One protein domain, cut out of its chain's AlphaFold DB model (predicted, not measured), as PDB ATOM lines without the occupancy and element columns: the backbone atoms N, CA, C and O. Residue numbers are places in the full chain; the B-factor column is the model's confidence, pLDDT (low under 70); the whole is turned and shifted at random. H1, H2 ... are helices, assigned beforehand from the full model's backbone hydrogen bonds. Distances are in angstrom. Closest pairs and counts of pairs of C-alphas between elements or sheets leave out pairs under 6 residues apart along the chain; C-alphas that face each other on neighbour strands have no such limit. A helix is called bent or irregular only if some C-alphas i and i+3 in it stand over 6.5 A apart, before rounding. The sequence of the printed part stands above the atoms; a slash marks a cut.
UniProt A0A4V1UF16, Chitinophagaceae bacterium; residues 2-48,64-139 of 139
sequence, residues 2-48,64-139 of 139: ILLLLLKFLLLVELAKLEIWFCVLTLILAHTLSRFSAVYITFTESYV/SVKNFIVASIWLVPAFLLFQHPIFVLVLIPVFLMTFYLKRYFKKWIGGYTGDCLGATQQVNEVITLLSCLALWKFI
ATOM      1  N   ILE A   2     -55.793   3.832 -31.118       86.81
ATOM      2  CA  ILE A   2     -55.465   3.186 -29.825       86.81
ATOM      3  C   ILE A   2     -53.955   2.948 -29.640       86.81
ATOM      4  O   ILE A   2     -53.391   3.376 -28.639       86.81
ATOM      5  N   LEU A   3     -53.276   2.365 -30.634       89.88
ATOM      6  CA  LEU A   3     -51.823   2.124 -30.578       89.88
ATOM      7  C   LEU A   3     -50.998   3.413 -30.449       89.88
ATOM      8  O   LEU A   3     -49.975   3.436 -29.775       89.88
ATOM      9  N   LEU A   4     -51.453   4.494 -31.081       90.31
ATOM     10  CA  LEU A   4     -50.760   5.780 -31.080       90.31
ATOM     11  C   LEU A   4     -50.913   6.472 -29.715       90.31
ATOM     12  O   LEU A   4     -49.945   7.005 -29.182       90.31
ATOM     13  N   LEU A   5     -52.099   6.376 -29.105       90.50
ATOM     14  CA  LEU A   5     -52.334   6.828 -27.733       90.50
ATOM     15  C   LEU A   5     -51.522   6.017 -26.717       90.50
ATOM     16  O   LEU A   5     -50.940   6.602 -25.808       90.50
ATOM     17  N   LEU A   6     -51.435   4.695 -26.898       93.50
ATOM     18  CA  LEU A   6     -50.592   3.835 -26.069       93.50
ATOM     19  C   LEU A   6     -49.118   4.250 -26.174       93.50
ATOM     20  O   LEU A   6     -48.455   4.421 -25.158       93.50
ATOM     21  N   LEU A   7     -48.617   4.472 -27.393       93.25
ATOM     22  CA  LEU A   7     -47.249   4.937 -27.612       93.25
ATOM     23  C   LEU A   7     -47.004   6.298 -26.953       93.25
ATOM     24  O   LEU A   7     -46.004   6.467 -26.262       93.25
ATOM     25  N   LYS A   8     -47.930   7.252 -27.106       92.81
ATOM     26  CA  LYS A   8     -47.856   8.552 -26.427       92.81
ATOM     27  C   LYS A   8     -47.770   8.379 -24.910       92.81
ATOM     28  O   LYS A   8     -46.930   9.010 -24.278       92.81
ATOM     29  N   PHE A   9     -48.608   7.520 -24.336       93.75
ATOM     30  CA  PHE A   9     -48.592   7.232 -22.905       93.75
ATOM     31  C   PHE A   9     -47.248   6.647 -22.453       93.75
ATOM     32  O   PHE A   9     -46.660   7.152 -21.503       93.75
ATOM     33  N   LEU A  10     -46.721   5.647 -23.167       94.88
ATOM     34  CA  LEU A  10     -45.418   5.051 -22.858       94.88
ATOM     35  C   LEU A  10     -44.284   6.083 -22.923       94.88
ATOM     36  O   LEU A  10     -43.453   6.129 -22.023       94.88
ATOM     37  N   LEU A  11     -44.280   6.957 -23.934       94.06
ATOM     38  CA  LEU A  11     -43.284   8.026 -24.052       94.06
ATOM     39  C   LEU A  11     -43.353   9.020 -22.894       94.06
ATOM     40  O   LEU A  11     -42.316   9.456 -22.406       94.06
ATOM     41  N   LEU A  12     -44.558   9.363 -22.436       93.69
ATOM     42  CA  LEU A  12     -44.730  10.240 -21.278       93.69
ATOM     43  C   LEU A  12     -44.239   9.592 -19.989       93.69
ATOM     44  O   LEU A  12     -43.625  10.274 -19.172       93.69
ATOM     45  N   VAL A  13     -44.464   8.289 -19.820       95.19
ATOM     46  CA  VAL A  13     -43.925   7.535 -18.684       95.19
ATOM     47  C   VAL A  13     -42.396   7.543 -18.710       95.19
ATOM     48  O   VAL A  13     -41.781   7.817 -17.684       95.19
ATOM     49  N   GLU A  14     -41.770   7.302 -19.865       95.00
ATOM     50  CA  GLU A  14     -40.307   7.339 -19.989       95.00
ATOM     51  C   GLU A  14     -39.730   8.741 -19.749       95.00
ATOM     52  O   GLU A  14     -38.760   8.886 -19.011       95.00
ATOM     53  N   LEU A  15     -40.357   9.793 -20.285       93.81
ATOM     54  CA  LEU A  15     -39.940  11.176 -20.031       93.81
ATOM     55  C   LEU A  15     -40.092  11.563 -18.554       93.81
ATOM     56  O   LEU A  15     -39.201  12.197 -17.998       93.81
ATOM     57  N   ALA A  16     -41.185  11.155 -17.905       94.25
ATOM     58  CA  ALA A  16     -41.421  11.436 -16.490       94.25
ATOM     59  C   ALA A  16     -40.424  10.722 -15.562       94.25
ATOM     60  O   ALA A  16     -40.136  11.235 -14.483       94.25
ATOM     61  N   LYS A  17     -39.890   9.561 -15.969       94.38
ATOM     62  CA  LYS A  17     -38.817   8.864 -15.240       94.38
ATOM     63  C   LYS A  17     -37.477   9.591 -15.324       94.38
ATOM     64  O   LYS A  17     -36.684   9.465 -14.397       94.38
ATOM     65  N   LEU A  18     -37.210  10.288 -16.431       92.00
ATOM     66  CA  LEU A  18     -35.971  11.039 -16.617       92.00
ATOM     67  C   LEU A  18     -35.979  12.302 -15.761       92.00
ATOM     68  O   LEU A  18     -35.123  12.469 -14.897       92.00
ATOM     69  N   GLU A  19     -36.950  13.182 -16.002       93.00
ATOM     70  CA  GLU A  19     -37.091  14.438 -15.276       93.00
ATOM     71  C   GLU A  19     -38.512  14.993 -15.492       93.00
ATOM     72  O   GLU A  19     -39.003  15.104 -16.622       93.00
ATOM     73  N   ILE A  20     -39.215  15.302 -14.398       93.69
ATOM     74  CA  ILE A  20     -40.642  15.644 -14.451       93.69
ATOM     75  C   ILE A  20     -40.887  16.991 -15.136       93.69
ATOM     76  O   ILE A  20     -41.853  17.133 -15.888       93.69
ATOM     77  N   TRP A  21     -40.010  17.971 -14.918       92.75
ATOM     78  CA  TRP A  21     -40.123  19.291 -15.517       92.75
ATOM     79  C   TRP A  21     -39.912  19.220 -17.031       92.75
ATOM     80  O   TRP A  21     -40.722  19.745 -17.792       92.75
ATOM     81  N   PHE A  22     -38.921  18.462 -17.493       92.69
ATOM     82  CA  PHE A  22     -38.660  18.183 -18.897       92.69
ATOM     83  C   PHE A  22     -39.842  17.487 -19.573       92.69
ATOM     84  O   PHE A  22     -40.197  17.838 -20.701       92.69
ATOM     85  N   CYS A  23     -40.505  16.552 -18.886       94.31
ATOM     86  CA  CYS A  23     -41.732  15.931 -19.381       94.31
ATOM     87  C   CYS A  23     -42.843  16.973 -19.617       94.31
ATOM     88  O   CYS A  23     -43.443  17.010 -20.696       94.31
ATOM     89  N   VAL A  24     -43.069  17.879 -18.657       94.44
ATOM     90  CA  VAL A  24     -44.057  18.968 -18.778       94.44
ATOM     91  C   VAL A  24     -43.698  19.930 -19.915       94.44
ATOM     92  O   VAL A  24     -44.556  20.262 -20.735       94.44
ATOM     93  N   LEU A  25     -42.432  20.340 -20.020       93.81
ATOM     94  CA  LEU A  25     -41.961  21.204 -21.104       93.81
ATOM     95  C   LEU A  25     -42.138  20.541 -22.474       93.81
ATOM     96  O   LEU A  25     -42.614  21.171 -23.420       93.81
ATOM     97  N   THR A  26     -41.822  19.249 -22.572       94.44
ATOM     98  CA  THR A  26     -41.990  18.469 -23.803       94.44
ATOM     99  C   THR A  26     -43.461  18.364 -24.203       94.44
ATOM    100  O   THR A  26     -43.777  18.475 -25.386       94.44
ATOM    101  N   LEU A  27     -44.383  18.219 -23.246       94.44
ATOM    102  CA  LEU A  27     -45.824  18.246 -23.510       94.44
ATOM    103  C   LEU A  27     -46.288  19.588 -24.084       94.44
ATOM    104  O   LEU A  27     -47.026  19.610 -25.072       94.44
ATOM    105  N   ILE A  28     -45.843  20.704 -23.499       94.50
ATOM    106  CA  ILE A  28     -46.164  22.051 -23.993       94.50
ATOM    107  C   ILE A  28     -45.639  22.222 -25.422       94.50
ATOM    108  O   ILE A  28     -46.372  22.679 -26.306       94.50
ATOM    109  N   LEU A  29     -44.395  21.803 -25.673       94.75
ATOM    110  CA  LEU A  29     -43.778  21.866 -26.994       94.75
ATOM    111  C   LEU A  29     -44.533  21.012 -28.018       94.75
ATOM    112  O   LEU A  29     -44.868  21.505 -29.096       94.75
ATOM    113  N   ALA A  30     -44.854  19.765 -27.666       95.62
ATOM    114  CA  ALA A  30     -45.594  18.833 -28.511       95.62
ATOM    115  C   ALA A  30     -46.958  19.399 -28.914       95.62
ATOM    116  O   ALA A  30     -47.289  19.406 -30.099       95.62
ATOM    117  N   HIS A  31     -47.721  19.940 -27.961       94.81
ATOM    118  CA  HIS A  31     -49.018  20.555 -28.244       94.81
ATOM    119  C   HIS A  31     -48.909  21.818 -29.106       94.81
ATOM    120  O   HIS A  31     -49.726  22.039 -30.005       94.81
ATOM    121  N   THR A  32     -47.899  22.651 -28.858       94.56
ATOM    122  CA  THR A  32     -47.708  23.891 -29.618       94.56
ATOM    123  C   THR A  32     -47.314  23.583 -31.067       94.56
ATOM    124  O   THR A  32     -47.919  24.112 -32.002       94.56
ATOM    125  N   LEU A  33     -46.365  22.660 -31.274       95.31
ATOM    126  CA  LEU A  33     -45.924  22.228 -32.603       95.31
ATOM    127  C   LEU A  33     -47.016  21.489 -33.375       95.31
ATOM    128  O   LEU A  33     -47.193  21.724 -34.576       95.31
ATOM    129  N   SER A  34     -47.779  20.622 -32.709       95.25
ATOM    130  CA  SER A  34     -48.869  19.884 -33.345       95.25
ATOM    131  C   SER A  34     -49.948  20.836 -33.861       95.25
ATOM    132  O   SER A  34     -50.381  20.733 -35.014       95.25
ATOM    133  N   ARG A  35     -50.317  21.839 -33.056       93.56
ATOM    134  CA  ARG A  35     -51.293  22.863 -33.438       93.56
ATOM    135  C   ARG A  35     -50.774  23.761 -34.555       93.56
ATOM    136  O   ARG A  35     -51.516  24.027 -35.500       93.56
ATOM    137  N   PHE A  36     -49.508  24.172 -34.499       94.62
ATOM    138  CA  PHE A  36     -48.885  24.923 -35.589       94.62
ATOM    139  C   PHE A  36     -48.914  24.144 -36.911       94.62
ATOM    140  O   PHE A  36     -49.245  24.700 -37.955       94.62
ATOM    141  N   SER A  37     -48.657  22.838 -36.867       94.38
ATOM    142  CA  SER A  37     -48.680  21.972 -38.050       94.38
ATOM    143  C   SER A  37     -50.074  21.877 -38.682       94.38
ATOM    144  O   SER A  37     -50.214  21.967 -39.902       94.38
ATOM    145  N   ALA A  38     -51.124  21.771 -37.861       93.25
ATOM    146  CA  ALA A  38     -52.509  21.804 -38.335       93.25
ATOM    147  C   ALA A  38     -52.880  23.169 -38.947       93.25
ATOM    148  O   ALA A  38     -53.524  23.234 -39.999       93.25
ATOM    149  N   VAL A  39     -52.426  24.265 -38.327       91.88
ATOM    150  CA  VAL A  39     -52.578  25.631 -38.851       91.88
ATOM    151  C   VAL A  39     -51.856  25.788 -40.193       91.88
ATOM    152  O   VAL A  39     -52.421  26.356 -41.124       91.88
ATOM    153  N   TYR A  40     -50.650  25.238 -40.330       91.94
ATOM    154  CA  TYR A  40     -49.881  25.248 -41.572       91.94
ATOM    155  C   TYR A  40     -50.597  24.501 -42.709       91.94
ATOM    156  O   TYR A  40     -50.683  25.017 -43.826       91.94
ATOM    157  N   ILE A  41     -51.161  23.317 -42.447       91.00
ATOM    158  CA  ILE A  41     -51.947  22.583 -43.455       91.00
ATOM    159  C   ILE A  41     -53.203  23.376 -43.835       91.00
ATOM    160  O   ILE A  41     -53.447  23.585 -45.018       91.00
ATOM    161  N   THR A  42     -53.930  23.906 -42.849       89.31
ATOM    162  CA  THR A  42     -55.127  24.745 -43.059       89.31
ATOM    163  C   THR A  42     -54.831  26.004 -43.878       89.31
ATOM    164  O   THR A  42     -55.655  26.456 -44.668       89.31
ATOM    165  N   PHE A  43     -53.655  26.604 -43.681       87.88
ATOM    166  CA  PHE A  43     -53.225  27.791 -44.415       87.88
ATOM    167  C   PHE A  43     -52.828  27.475 -45.863       87.88
ATOM    168  O   PHE A  43     -53.013  28.313 -46.744       87.88
ATOM    169  N   THR A  44     -52.265  26.289 -46.117       87.19
ATOM    170  CA  THR A  44     -51.658  25.961 -47.415       87.19
ATOM    171  C   THR A  44     -52.512  25.093 -48.331       87.19
ATOM    172  O   THR A  44     -52.318  25.147 -49.544       87.19
ATOM    173  N   GLU A  45     -53.437  24.306 -47.791       87.44
ATOM    174  CA  GLU A  45     -54.314  23.416 -48.552       87.44
ATOM    175  C   GLU A  45     -55.777  23.852 -48.437       87.44
ATOM    176  O   GLU A  45     -56.155  24.622 -47.557       87.44
ATOM    177  N   SER A  46     -56.613  23.382 -49.362       84.50
ATOM    178  CA  SER A  46     -58.045  23.701 -49.364       84.50
ATOM    179  C   SER A  46     -58.835  22.668 -48.567       84.50
ATOM    180  O   SER A  46     -58.494  21.486 -48.559       84.50
ATOM    181  N   TYR A  47     -59.880  23.125 -47.878       83.44
ATOM    182  CA  TYR A  47     -60.772  22.241 -47.138       83.44
ATOM    183  C   TYR A  47     -61.630  21.440 -48.116       83.44
ATOM    184  O   TYR A  47     -62.326  22.031 -48.943       83.44
ATOM    185  N   VAL A  48     -61.582  20.117 -48.004       80.25
ATOM    186  CA  VAL A  48     -62.404  19.188 -48.781       80.25
ATOM    187  C   VAL A  48     -63.456  18.625 -47.834       80.25
ATOM    188  O   VAL A  48     -63.133  18.147 -46.748       80.25
ATOM    189  N   SER A  64     -56.223  33.893 -42.398       79.12
ATOM    190  CA  SER A  64     -55.520  35.153 -42.635       79.12
ATOM    191  C   SER A  64     -54.034  34.968 -42.340       79.12
ATOM    192  O   SER A  64     -53.678  34.345 -41.341       79.12
ATOM    193  N   VAL A  65     -53.173  35.582 -43.155       80.69
ATOM    194  CA  VAL A  65     -51.721  35.644 -42.909       80.69
ATOM    195  C   VAL A  65     -51.430  36.145 -41.489       80.69
ATOM    196  O   VAL A  65     -50.518  35.645 -40.838       80.69
ATOM    197  N   LYS A  66     -52.266  37.050 -40.951       82.38
ATOM    198  CA  LYS A  66     -52.174  37.514 -39.558       82.38
ATOM    199  C   LYS A  66     -52.289  36.364 -38.553       82.38
ATOM    200  O   LYS A  66     -51.478  36.274 -37.641       82.38
ATOM    201  N   ASN A  67     -53.250  35.461 -38.739       82.56
ATOM    202  CA  ASN A  67     -53.450  34.318 -37.844       82.56
ATOM    203  C   ASN A  67     -52.304  33.306 -37.958       82.56
ATOM    204  O   ASN A  67     -51.918  32.715 -36.954       82.56
ATOM    205  N   PHE A  68     -51.744  33.129 -39.159       85.56
ATOM    206  CA  PHE A  68     -50.557  32.298 -39.355       85.56
ATOM    207  C   PHE A  68     -49.341  32.878 -38.618       85.56
ATOM    208  O   PHE A  68     -48.684  32.157 -37.875       85.56
ATOM    209  N   ILE A  69     -49.091  34.186 -38.742       86.44
ATOM    210  CA  ILE A  69     -48.005  34.871 -38.021       86.44
ATOM    211  C   ILE A  69     -48.189  34.741 -36.507       86.44
ATOM    212  O   ILE A  69     -47.242  34.392 -35.811       86.44
ATOM    213  N   VAL A  70     -49.404  34.964 -35.994       86.69
ATOM    214  CA  VAL A  70     -49.698  34.794 -34.562       86.69
ATOM    215  C   VAL A  70     -49.399  33.364 -34.108       86.69
ATOM    216  O   VAL A  70     -48.765  33.183 -33.073       86.69
ATOM    217  N   ALA A  71     -49.784  32.346 -34.883       85.31
ATOM    218  CA  ALA A  71     -49.465  30.955 -34.561       85.31
ATOM    219  C   ALA A  71     -47.950  30.678 -34.557       85.31
ATOM    220  O   ALA A  71     -47.473  29.962 -33.680       85.31
ATOM    221  N   SER A  72     -47.190  31.273 -35.483       86.31
ATOM    222  CA  SER A  72     -45.725  31.178 -35.498       86.31
ATOM    223  C   SER A  72     -45.084  31.837 -34.276       86.31
ATOM    224  O   SER A  72     -44.134  31.294 -33.723       86.31
ATOM    225  N   ILE A  73     -45.606  32.984 -33.822       89.62
ATOM    226  CA  ILE A  73     -45.088  33.690 -32.637       89.62
ATOM    227  C   ILE A  73     -45.201  32.810 -31.389       89.62
ATOM    228  O   ILE A  73     -44.281  32.793 -30.576       89.62
ATOM    229  N   TRP A  74     -46.273  32.022 -31.262       86.56
ATOM    230  CA  TRP A  74     -46.458  31.101 -30.135       86.56
ATOM    231  C   TRP A  74     -45.436  29.956 -30.076       86.56
ATOM    232  O   TRP A  74     -45.275  29.359 -29.015       86.56
ATOM    233  N   LEU A  75     -44.696  29.675 -31.155       87.94
ATOM    234  CA  LEU A  75     -43.587  28.714 -31.110       87.94
ATOM    235  C   LEU A  75     -42.395  29.242 -30.307       87.94
ATOM    236  O   LEU A  75     -41.713  28.460 -29.652       87.94
ATOM    237  N   VAL A  76     -42.153  30.555 -30.327       88.12
ATOM    238  CA  VAL A  76     -41.002  31.176 -29.654       88.12
ATOM    239  C   VAL A  76     -40.979  30.867 -28.153       88.12
ATOM    240  O   VAL A  76     -39.993  30.284 -27.704       88.12
ATOM    241  N   PRO A  77     -42.032  31.165 -27.360       89.31
ATOM    242  CA  PRO A  77     -42.018  30.849 -25.937       89.31
ATOM    243  C   PRO A  77     -41.909  29.342 -25.680       89.31
ATOM    244  O   PRO A  77     -41.255  28.958 -24.721       89.31
ATOM    245  N   ALA A  78     -42.464  28.482 -26.544       88.06
ATOM    246  CA  ALA A  78     -42.363  27.033 -26.367       88.06
ATOM    247  C   ALA A  78     -40.911  26.525 -26.433       88.06
ATOM    248  O   ALA A  78     -40.559  25.622 -25.680       88.06
ATOM    249  N   PHE A  79     -40.062  27.119 -27.280       88.56
ATOM    250  CA  PHE A  79     -38.633  26.787 -27.336       88.56
ATOM    251  C   PHE A  79     -37.798  27.516 -26.279       88.56
ATOM    252  O   PHE A  79     -36.843  26.933 -25.778       88.56
ATOM    253  N   LEU A  80     -38.162  28.747 -25.897       88.75
ATOM    254  CA  LEU A  80     -37.448  29.507 -24.858       88.75
ATOM    255  C   LEU A  80     -37.500  28.846 -23.473       88.75
ATOM    256  O   LEU A  80     -36.648  29.124 -22.635       88.75
ATOM    257  N   LEU A  81     -38.482  27.976 -23.229       86.38
ATOM    258  CA  LEU A  81     -38.564  27.207 -21.988       86.38
ATOM    259  C   LEU A  81     -37.470  26.131 -21.873       86.38
ATOM    260  O   LEU A  81     -37.189  25.672 -20.768       86.38
ATOM    261  N   PHE A  82     -36.848  25.726 -22.985       86.81
ATOM    262  CA  PHE A  82     -35.761  24.751 -22.978       86.81
ATOM    263  C   PHE A  82     -34.420  25.459 -22.800       86.81
ATOM    264  O   PHE A  82     -34.059  26.345 -23.571       86.81
ATOM    265  N   GLN A  83     -33.645  25.024 -21.806       83.44
ATOM    266  CA  GLN A  83     -32.326  25.598 -21.527       83.44
ATOM    267  C   GLN A  83     -31.275  25.217 -22.580       83.44
ATOM    268  O   GLN A  83     -30.318  25.959 -22.791       83.44
ATOM    269  N   HIS A  84     -31.447  24.071 -23.247       88.81
ATOM    270  CA  HIS A  84     -30.465  23.547 -24.191       88.81
ATOM    271  C   HIS A  84     -30.900  23.787 -25.650       88.81
ATOM    272  O   HIS A  84     -31.961  23.303 -26.059       88.81
ATOM    273  N   PRO A  85     -30.085  24.457 -26.489       89.12
ATOM    274  CA  PRO A  85     -30.468  24.815 -27.860       89.12
ATOM    275  C   PRO A  85     -30.632  23.601 -28.786       89.12
ATOM    276  O   PRO A  85     -31.246  23.706 -29.846       89.12
ATOM    277  N   ILE A  86     -30.127  22.429 -28.384       92.69
ATOM    278  CA  ILE A  86     -30.221  21.191 -29.170       92.69
ATOM    279  C   ILE A  86     -31.674  20.798 -29.487       92.69
ATOM    280  O   ILE A  86     -31.937  20.212 -30.535       92.69
ATOM    281  N   PHE A  87     -32.637  21.176 -28.639       92.81
ATOM    282  CA  PHE A  87     -34.053  20.861 -28.845       92.81
ATOM    283  C   PHE A  87     -34.674  21.564 -30.054       92.81
ATOM    284  O   PHE A  87     -35.708  21.120 -30.544       92.81
ATOM    285  N   VAL A  88     -34.022  22.583 -30.626       93.38
ATOM    286  CA  VAL A  88     -34.430  23.168 -31.915       93.38
ATOM    287  C   VAL A  88     -34.426  22.114 -33.034       93.38
ATOM    288  O   VAL A  88     -35.235  22.194 -33.958       93.38
ATOM    289  N   LEU A  89     -33.594  21.068 -32.929       95.12
ATOM    290  CA  LEU A  89     -33.539  19.976 -33.909       95.12
ATOM    291  C   LEU A  89     -34.848  19.178 -34.015       95.12
ATOM    292  O   LEU A  89     -35.086  18.565 -35.053       95.12
ATOM    293  N   VAL A  90     -35.733  19.240 -33.009       95.56
ATOM    294  CA  VAL A  90     -37.086  18.641 -33.041       95.56
ATOM    295  C   VAL A  90     -37.919  19.168 -34.212       95.56
ATOM    296  O   VAL A  90     -38.774  18.456 -34.742       95.56
ATOM    297  N   LEU A  91     -37.653  20.397 -34.666       94.94
ATOM    298  CA  LEU A  91     -38.345  20.982 -35.812       94.94
ATOM    299  C   LEU A  91     -38.166  20.147 -37.083       94.94
ATOM    300  O   LEU A  91     -39.105  20.033 -37.866       94.94
ATOM    301  N   ILE A  92     -36.999  19.529 -37.279       96.19
ATOM    302  CA  ILE A  92     -36.675  18.780 -38.498       96.19
ATOM    303  C   ILE A  92     -37.665  17.620 -38.719       96.19
ATOM    304  O   ILE A  92     -38.376  17.645 -39.729       96.19
ATOM    305  N   PRO A  93     -37.791  16.628 -37.812       97.19
ATOM    306  CA  PRO A  93     -38.713  15.513 -38.019       97.19
ATOM    307  C   PRO A  93     -40.185  15.950 -38.026       97.19
ATOM    308  O   PRO A  93     -40.969  15.415 -38.812       97.19
ATOM    309  N   VAL A  94     -40.571  16.951 -37.226       96.44
ATOM    310  CA  VAL A  94     -41.953  17.465 -37.200       96.44
ATOM    311  C   VAL A  94     -42.335  18.109 -38.535       96.44
ATOM    312  O   VAL A  94     -43.405  17.825 -39.080       96.44
ATOM    313  N   PHE A  95     -41.468  18.947 -39.106       95.38
ATOM    314  CA  PHE A  95     -41.730  19.579 -40.398       95.38
ATOM    315  C   PHE A  95     -41.717  18.579 -41.548       95.38
ATOM    316  O   PHE A  95     -42.601  18.642 -42.407       95.38
ATOM    317  N   LEU A  96     -40.772  17.634 -41.546       97.19
ATOM    318  CA  LEU A  96     -40.732  16.557 -42.535       97.19
ATOM    319  C   LEU A  96     -42.036  15.756 -42.525       97.19
ATOM    320  O   LEU A  96     -42.634  15.556 -43.585       97.19
ATOM    321  N   MET A  97     -42.524  15.370 -41.343       97.06
ATOM    322  CA  MET A  97     -43.773  14.621 -41.246       97.06
ATOM    323  C   MET A  97     -44.985  15.457 -41.650       97.06
ATOM    324  O   MET A  97     -45.834  14.989 -42.406       97.06
ATOM    325  N   THR A  98     -45.057  16.713 -41.211       95.88
ATOM    326  CA  THR A  98     -46.149  17.625 -41.590       95.88
ATOM    327  C   THR A  98     -46.230  17.792 -43.103       95.88
ATOM    328  O   THR A  98     -47.311  17.750 -43.690       95.88
ATOM    329  N   PHE A  99     -45.082  17.954 -43.757       95.69
ATOM    330  CA  PHE A  99     -45.006  18.097 -45.201       95.69
ATOM    331  C   PHE A  99     -45.362  16.804 -45.941       95.69
ATOM    332  O   PHE A  99     -46.068  16.846 -46.953       95.69
ATOM    333  N   TYR A 100     -44.921  15.658 -45.419       96.75
ATOM    334  CA  TYR A 100     -45.318  14.349 -45.923       96.75
ATOM    335  C   TYR A 100     -46.839  14.159 -45.846       96.75
ATOM    336  O   TYR A 100     -47.465  13.864 -46.864       96.75
ATOM    337  N   LEU A 101     -47.450  14.412 -44.682       94.75
ATOM    338  CA  LEU A 101     -48.897  14.300 -44.474       94.75
ATOM    339  C   LEU A 101     -49.674  15.254 -45.374       94.75
ATOM    340  O   LEU A 101     -50.617  14.840 -46.038       94.75
ATOM    341  N   LYS A 102     -49.228  16.507 -45.481       94.25
ATOM    342  CA  LYS A 102     -49.797  17.483 -46.413       94.25
ATOM    343  C   LYS A 102     -49.849  16.937 -47.841       94.25
ATOM    344  O   LYS A 102     -50.894  16.995 -48.484       94.25
ATOM    345  N   ARG A 103     -48.732  16.403 -48.350       94.00
ATOM    346  CA  ARG A 103     -48.683  15.827 -49.703       94.00
ATOM    347  C   ARG A 103     -49.537  14.578 -49.833       94.00
ATOM    348  O   ARG A 103     -50.170  14.400 -50.868       94.00
ATOM    349  N   TYR A 104     -49.562  13.746 -48.800       93.88
ATOM    350  CA  TYR A 104     -50.405  12.563 -48.749       93.88
ATOM    351  C   TYR A 104     -51.889  12.942 -48.865       93.88
ATOM    352  O   TYR A 104     -52.568  12.456 -49.768       93.88
ATOM    353  N   PHE A 105     -52.380  13.877 -48.045       92.88
ATOM    354  CA  PHE A 105     -53.775  14.324 -48.100       92.88
ATOM    355  C   PHE A 105     -54.103  15.015 -49.424       92.88
ATOM    356  O   PHE A 105     -55.123  14.717 -50.038       92.88
ATOM    357  N   LYS A 106     -53.197  15.852 -49.942       91.06
ATOM    358  CA  LYS A 106     -53.369  16.473 -51.259       91.06
ATOM    359  C   LYS A 106     -53.477  15.437 -52.382       91.06
ATOM    360  O   LYS A 106     -54.304  15.598 -53.269       91.06
ATOM    361  N   LYS A 107     -52.658  14.380 -52.351       91.44
ATOM    362  CA  LYS A 107     -52.645  13.332 -53.383       91.44
ATOM    363  C   LYS A 107     -53.912  12.475 -53.363       91.44
ATOM    364  O   LYS A 107     -54.397  12.122 -54.429       91.44
ATOM    365  N   TRP A 108     -54.403  12.114 -52.178       89.69
ATOM    366  CA  TRP A 108     -55.497  11.144 -52.034       89.69
ATOM    367  C   TRP A 108     -56.878  11.775 -51.863       89.69
ATOM    368  O   TRP A 108     -57.862  11.192 -52.296       89.69
ATOM    369  N   ILE A 109     -56.950  12.951 -51.240       86.44
ATOM    370  CA  ILE A 109     -58.205  13.628 -50.876       86.44
ATOM    371  C   ILE A 109     -58.366  14.938 -51.667       86.44
ATOM    372  O   ILE A 109     -59.465  15.468 -51.784       86.44
ATOM    373  N   GLY A 110     -57.281  15.484 -52.229       85.88
ATOM    374  CA  GLY A 110     -57.297  16.771 -52.940       85.88
ATOM    375  C   GLY A 110     -57.166  17.997 -52.028       85.88
ATOM    376  O   GLY A 110     -57.220  19.129 -52.505       85.88
ATOM    377  N   GLY A 111     -56.962  17.799 -50.723       87.88
ATOM    378  CA  GLY A 111     -56.874  18.871 -49.731       87.88
ATOM    379  C   GLY A 111     -56.852  18.315 -48.310       87.88
ATOM    380  O   GLY A 111     -56.205  17.298 -48.077       87.88
ATOM    381  N   TYR A 112     -57.530  18.963 -47.358       88.19
ATOM    382  CA  TYR A 112     -57.618  18.490 -45.968       88.19
ATOM    383  C   TYR A 112     -59.067  18.393 -45.463       88.19
ATOM    384  O   TYR A 112     -59.916  19.198 -45.839       88.19
ATOM    385  N   THR A 113     -59.328  17.448 -44.555       88.81
ATOM    386  CA  THR A 113     -60.578  17.327 -43.780       88.81
ATOM    387  C   THR A 113     -60.318  17.602 -42.291       88.81
ATOM    388  O   THR A 113     -59.166  17.748 -41.870       88.81
ATOM    389  N   GLY A 114     -61.371  17.651 -41.465       84.81
ATOM    390  CA  GLY A 114     -61.216  17.762 -40.006       84.81
ATOM    391  C   GLY A 114     -60.410  16.602 -39.409       84.81
ATOM    392  O   GLY A 114     -59.500  16.825 -38.610       84.81
ATOM    393  N   ASP A 115     -60.660  15.382 -39.887       88.56
ATOM    394  CA  ASP A 115     -59.970  14.174 -39.422       88.56
ATOM    395  C   ASP A 115     -58.485  14.165 -39.806       88.56
ATOM    396  O   ASP A 115     -57.639  13.737 -39.018       88.56
ATOM    397  N   CYS A 116     -58.136  14.715 -40.977       90.69
ATOM    398  CA  CYS A 116     -56.740  14.863 -41.405       90.69
ATOM    399  C   CYS A 116     -55.938  15.755 -40.447       90.69
ATOM    400  O   CYS A 116     -54.772  15.472 -40.147       90.69
ATOM    401  N   LEU A 117     -56.554  16.833 -39.948       91.06
ATOM    402  CA  LEU A 117     -55.914  17.729 -38.985       91.06
ATOM    403  C   LEU A 117     -55.724  17.037 -37.637       91.06
ATOM    404  O   LEU A 117     -54.618  17.072 -37.099       91.06
ATOM    405  N   GLY A 118     -56.752  16.347 -37.134       92.38
ATOM    406  CA  GLY A 118     -56.654  15.576 -35.892       92.38
ATOM    407  C   GLY A 118     -55.563  14.501 -35.958       92.38
ATOM    408  O   GLY A 118     -54.742  14.389 -35.045       92.38
ATOM    409  N   ALA A 119     -55.483  13.767 -37.072       93.12
ATOM    410  CA  ALA A 119     -54.429  12.783 -37.308       93.12
ATOM    411  C   ALA A 119     -53.032  13.426 -37.340       93.12
ATOM    412  O   ALA A 119     -52.111  12.926 -36.696       93.12
ATOM    413  N   THR A 120     -52.882  14.565 -38.029       95.00
ATOM    414  CA  THR A 120     -51.619  15.323 -38.070       95.00
ATOM    415  C   THR A 120     -51.175  15.741 -36.676       95.00
ATOM    416  O   THR A 120     -50.001  15.602 -36.339       95.00
ATOM    417  N   GLN A 121     -52.107  16.219 -35.848       95.25
ATOM    418  CA  GLN A 121     -51.782  16.636 -34.490       95.25
ATOM    419  C   GLN A 121     -51.261  15.464 -33.657       95.25
ATOM    420  O   GLN A 121     -50.192  15.570 -33.065       95.25
ATOM    421  N   GLN A 122     -51.966  14.332 -33.661       95.44
ATOM    422  CA  GLN A 122     -51.563  13.154 -32.888       95.44
ATOM    423  C   GLN A 122     -50.199  12.606 -33.329       95.44
ATOM    424  O   GLN A 122     -49.346  12.307 -32.493       95.44
ATOM    425  N   VAL A 123     -49.967  12.517 -34.641       96.06
ATOM    426  CA  VAL A 123     -48.683  12.062 -35.189       96.06
ATOM    427  C   VAL A 123     -47.547  13.004 -34.782       96.06
ATOM    428  O   VAL A 123     -46.516  12.542 -34.297       96.06
ATOM    429  N   ASN A 124     -47.734  14.318 -34.920       96.56
ATOM    430  CA  ASN A 124     -46.688  15.284 -34.588       96.56
ATOM    431  C   ASN A 124     -46.414  15.386 -33.084       96.56
ATOM    432  O   ASN A 124     -45.270  15.635 -32.706       96.56
ATOM    433  N   GLU A 125     -47.409  15.156 -32.224       96.38
ATOM    434  CA  GLU A 125     -47.182  15.058 -30.778       96.38
ATOM    435  C   GLU A 125     -46.251  13.890 -30.446       96.38
ATOM    436  O   GLU A 125     -45.268  14.074 -29.732       96.38
ATOM    437  N   VAL A 126     -46.503  12.709 -31.018       96.38
ATOM    438  CA  VAL A 126     -45.646  11.532 -30.813       96.38
ATOM    439  C   VAL A 126     -44.243  11.748 -31.373       96.38
ATOM    440  O   VAL A 126     -43.268  11.423 -30.702       96.38
ATOM    441  N   ILE A 127     -44.116  12.331 -32.568       97.06
ATOM    442  CA  ILE A 127     -42.806  12.634 -33.162       97.06
ATOM    443  C   ILE A 127     -42.031  13.633 -32.304       97.06
ATOM    444  O   ILE A 127     -40.828  13.462 -32.111       97.06
ATOM    445  N   THR A 128     -42.707  14.644 -31.756       96.75
ATOM    446  CA  THR A 128     -42.085  15.614 -30.848       96.75
ATOM    447  C   THR A 128     -41.575  14.923 -29.586       96.75
ATOM    448  O   THR A 128     -40.401  15.066 -29.254       96.75
ATOM    449  N   LEU A 129     -42.416  14.109 -28.935       96.25
ATOM    450  CA  LEU A 129     -42.047  13.350 -27.734       96.25
ATOM    451  C   LEU A 129     -40.850  12.421 -27.991       96.25
ATOM    452  O   LEU A 129     -39.896  12.425 -27.218       96.25
ATOM    453  N   LEU A 130     -40.866  11.674 -29.101       96.56
ATOM    454  CA  LEU A 130     -39.757  10.805 -29.511       96.56
ATOM    455  C   LEU A 130     -38.465  11.588 -29.749       96.56
ATOM    456  O   LEU A 130     -37.397  11.160 -29.316       96.56
ATOM    457  N   SER A 131     -38.558  12.730 -30.429       96.12
ATOM    458  CA  SER A 131     -37.398  13.562 -30.751       96.12
ATOM    459  C   SER A 131     -36.780  14.155 -29.487       96.12
ATOM    460  O   SER A 131     -35.569  14.081 -29.313       96.12
ATOM    461  N   CYS A 132     -37.596  14.675 -28.568       94.88
ATOM    462  CA  CYS A 132     -37.130  15.172 -27.274       94.88
ATOM    463  C   CYS A 132     -36.478  14.065 -26.438       94.88
ATOM    464  O   CYS A 132     -35.387  14.275 -25.915       94.88
ATOM    465  N   LEU A 133     -37.086  12.876 -26.373       94.94
ATOM    466  CA  LEU A 133     -36.515  11.726 -25.669       94.94
ATOM    467  C   LEU A 133     -35.167  11.288 -26.268       94.94
ATOM    468  O   LEU A 133     -34.241  10.946 -25.536       94.94
ATOM    469  N   ALA A 134     -35.036  11.306 -27.596       94.88
ATOM    470  CA  ALA A 134     -33.784  10.974 -28.271       94.88
ATOM    471  C   ALA A 134     -32.695  12.029 -28.021       94.88
ATOM    472  O   ALA A 134     -31.547  11.673 -27.764       94.88
ATOM    473  N   LEU A 135     -33.058  13.314 -28.075       94.06
ATOM    474  CA  LEU A 135     -32.137  14.433 -27.867       94.06
ATOM    475  C   LEU A 135     -31.685  14.572 -26.412       94.06
ATOM    476  O   LEU A 135     -30.564  15.013 -26.180       94.06
ATOM    477  N   TRP A 136     -32.507  14.137 -25.452       91.44
ATOM    478  CA  TRP A 136     -32.137  14.098 -24.036       91.44
ATOM    479  C   TRP A 136     -30.855  13.295 -23.780       91.44
ATOM    480  O   TRP A 136     -30.114  13.611 -22.865       91.44
ATOM    481  N   LYS A 137     -30.536  12.294 -24.614       88.81
ATOM    482  CA  LYS A 137     -29.304  11.495 -24.476       88.81
ATOM    483  C   LYS A 137     -28.005  12.278 -24.711       88.81
ATOM    484  O   LYS A 137     -26.936  11.738 -24.444       88.81
ATOM    485  N   PHE A 138     -28.084  13.479 -25.281       87.50
ATOM    486  CA  PHE A 138     -26.928  14.320 -25.614       87.50
ATOM    487  C   PHE A 138     -26.749  15.500 -24.649       87.50
ATOM    488  O   PHE A 138     -25.983  16.416 -24.949       87.50
ATOM    489  N   ILE A 139     -27.482  15.493 -23.535       83.38
ATOM    490  CA  ILE A 139     -27.445  16.478 -22.449       83.38
ATOM    491  C   ILE A 139     -27.022  15.737 -21.184       83.38
ATOM    492  O   ILE A 139     -26.178  16.294 -20.452       83.38
TER     493      ILE A 139
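What this domain is: This is residues 2 to 48 and 64 to 139 of the 139 residues of a protein of Chitinophagaceae bacterium (UniProt A0A4V1UF16). A flat bundle of four helices, H1, H2, H5 and H6, has the two longest, H2 and H6, packed on each other in its core, with H1 and H5 both packed on H6. Two short helices, H3 and H4, follow one another along H2, on the side away from H1. The 123 printed residues hold six named helices, H1 to H6 in order along the chain, and no named strand; the class is all helix. The whole is compact, with a radius of gyration of the C-alphas of 14.8 A, and spans 42 by 34 by 18 A.

Where its parts are: H1, residues 2 to 18, begins at C-alpha 2 (-55.465, 3.186, -29.825) and is 24.8 A long from first to last C-alpha. H2, residues 20 to 44, is 36.3 A long and begins at C-alpha 20 (-40.642, 15.644, -14.451). H3, residues 65 to 73, is 12.4 A long, and H4, residues 75 to 80, is 8.8 A long. H5, residues 85 to 108, is 37.4 A long; it is neither bent nor irregular, but only just: C-alphas 90 and 93 are 6.1 A apart. H6, residues 114 to 138, is 37.3 A long and ends at C-alpha 138 (-26.928, 14.320, -25.614).

How they stand to each other: H2 is the hub, touching the five other helices. It touches H6 at a steep tilt of 40 degrees, opposite ways, with the C-alphas of Ser 34 and Gln 121 closest at 4.5 A. H1 and H2 are a helical hairpin with a steep tilt of 40 degrees; the closest C-alphas are those of Leu 15 and Cys 23, 5.1 A apart. H1 touches H6 at a shallow tilt of 28 degrees, the same way, closest at the C-alphas of Lys 8 and Val 126, 5.7 A. H5 and H6 are a helical hairpin with a shallow tilt of 28 degrees, closest at the C-alphas of Val 90 and Ser 131, 5.6 A. H5 touches H2 with residues 94 to 102 alone, at a tilt of 36 degrees, only just steep; the C-alphas of Ser 37 and Thr 98 are closest, at 6.2 A. H3 touches H2 at Ala 71 and Phe 36, their closest C-alphas, 6.1 A apart. H4 touches H2 at Ala 78 and Leu 29, their closest C-alphas, 5.4 A apart. H3 and H4 meet only through their link, and both are apart from H1 and H6. In H1, H2, H3 and H4 every O i to N i+4 pair is within hydrogen-bond range; in H5 15 of 20 are, and in H6 19 of 21.

The domain as a whole: The C-alphas farthest apart, those of Val 48 and Ile 139, are 43.9 A from each other. Residues 49 to 63 are not printed, and C-alphas 48 and 64 are 18.4 A apart across this cut. The links that are printed whole are tight. The mean pLDDT of the printed part is 91.6, and no printed residue is under 70.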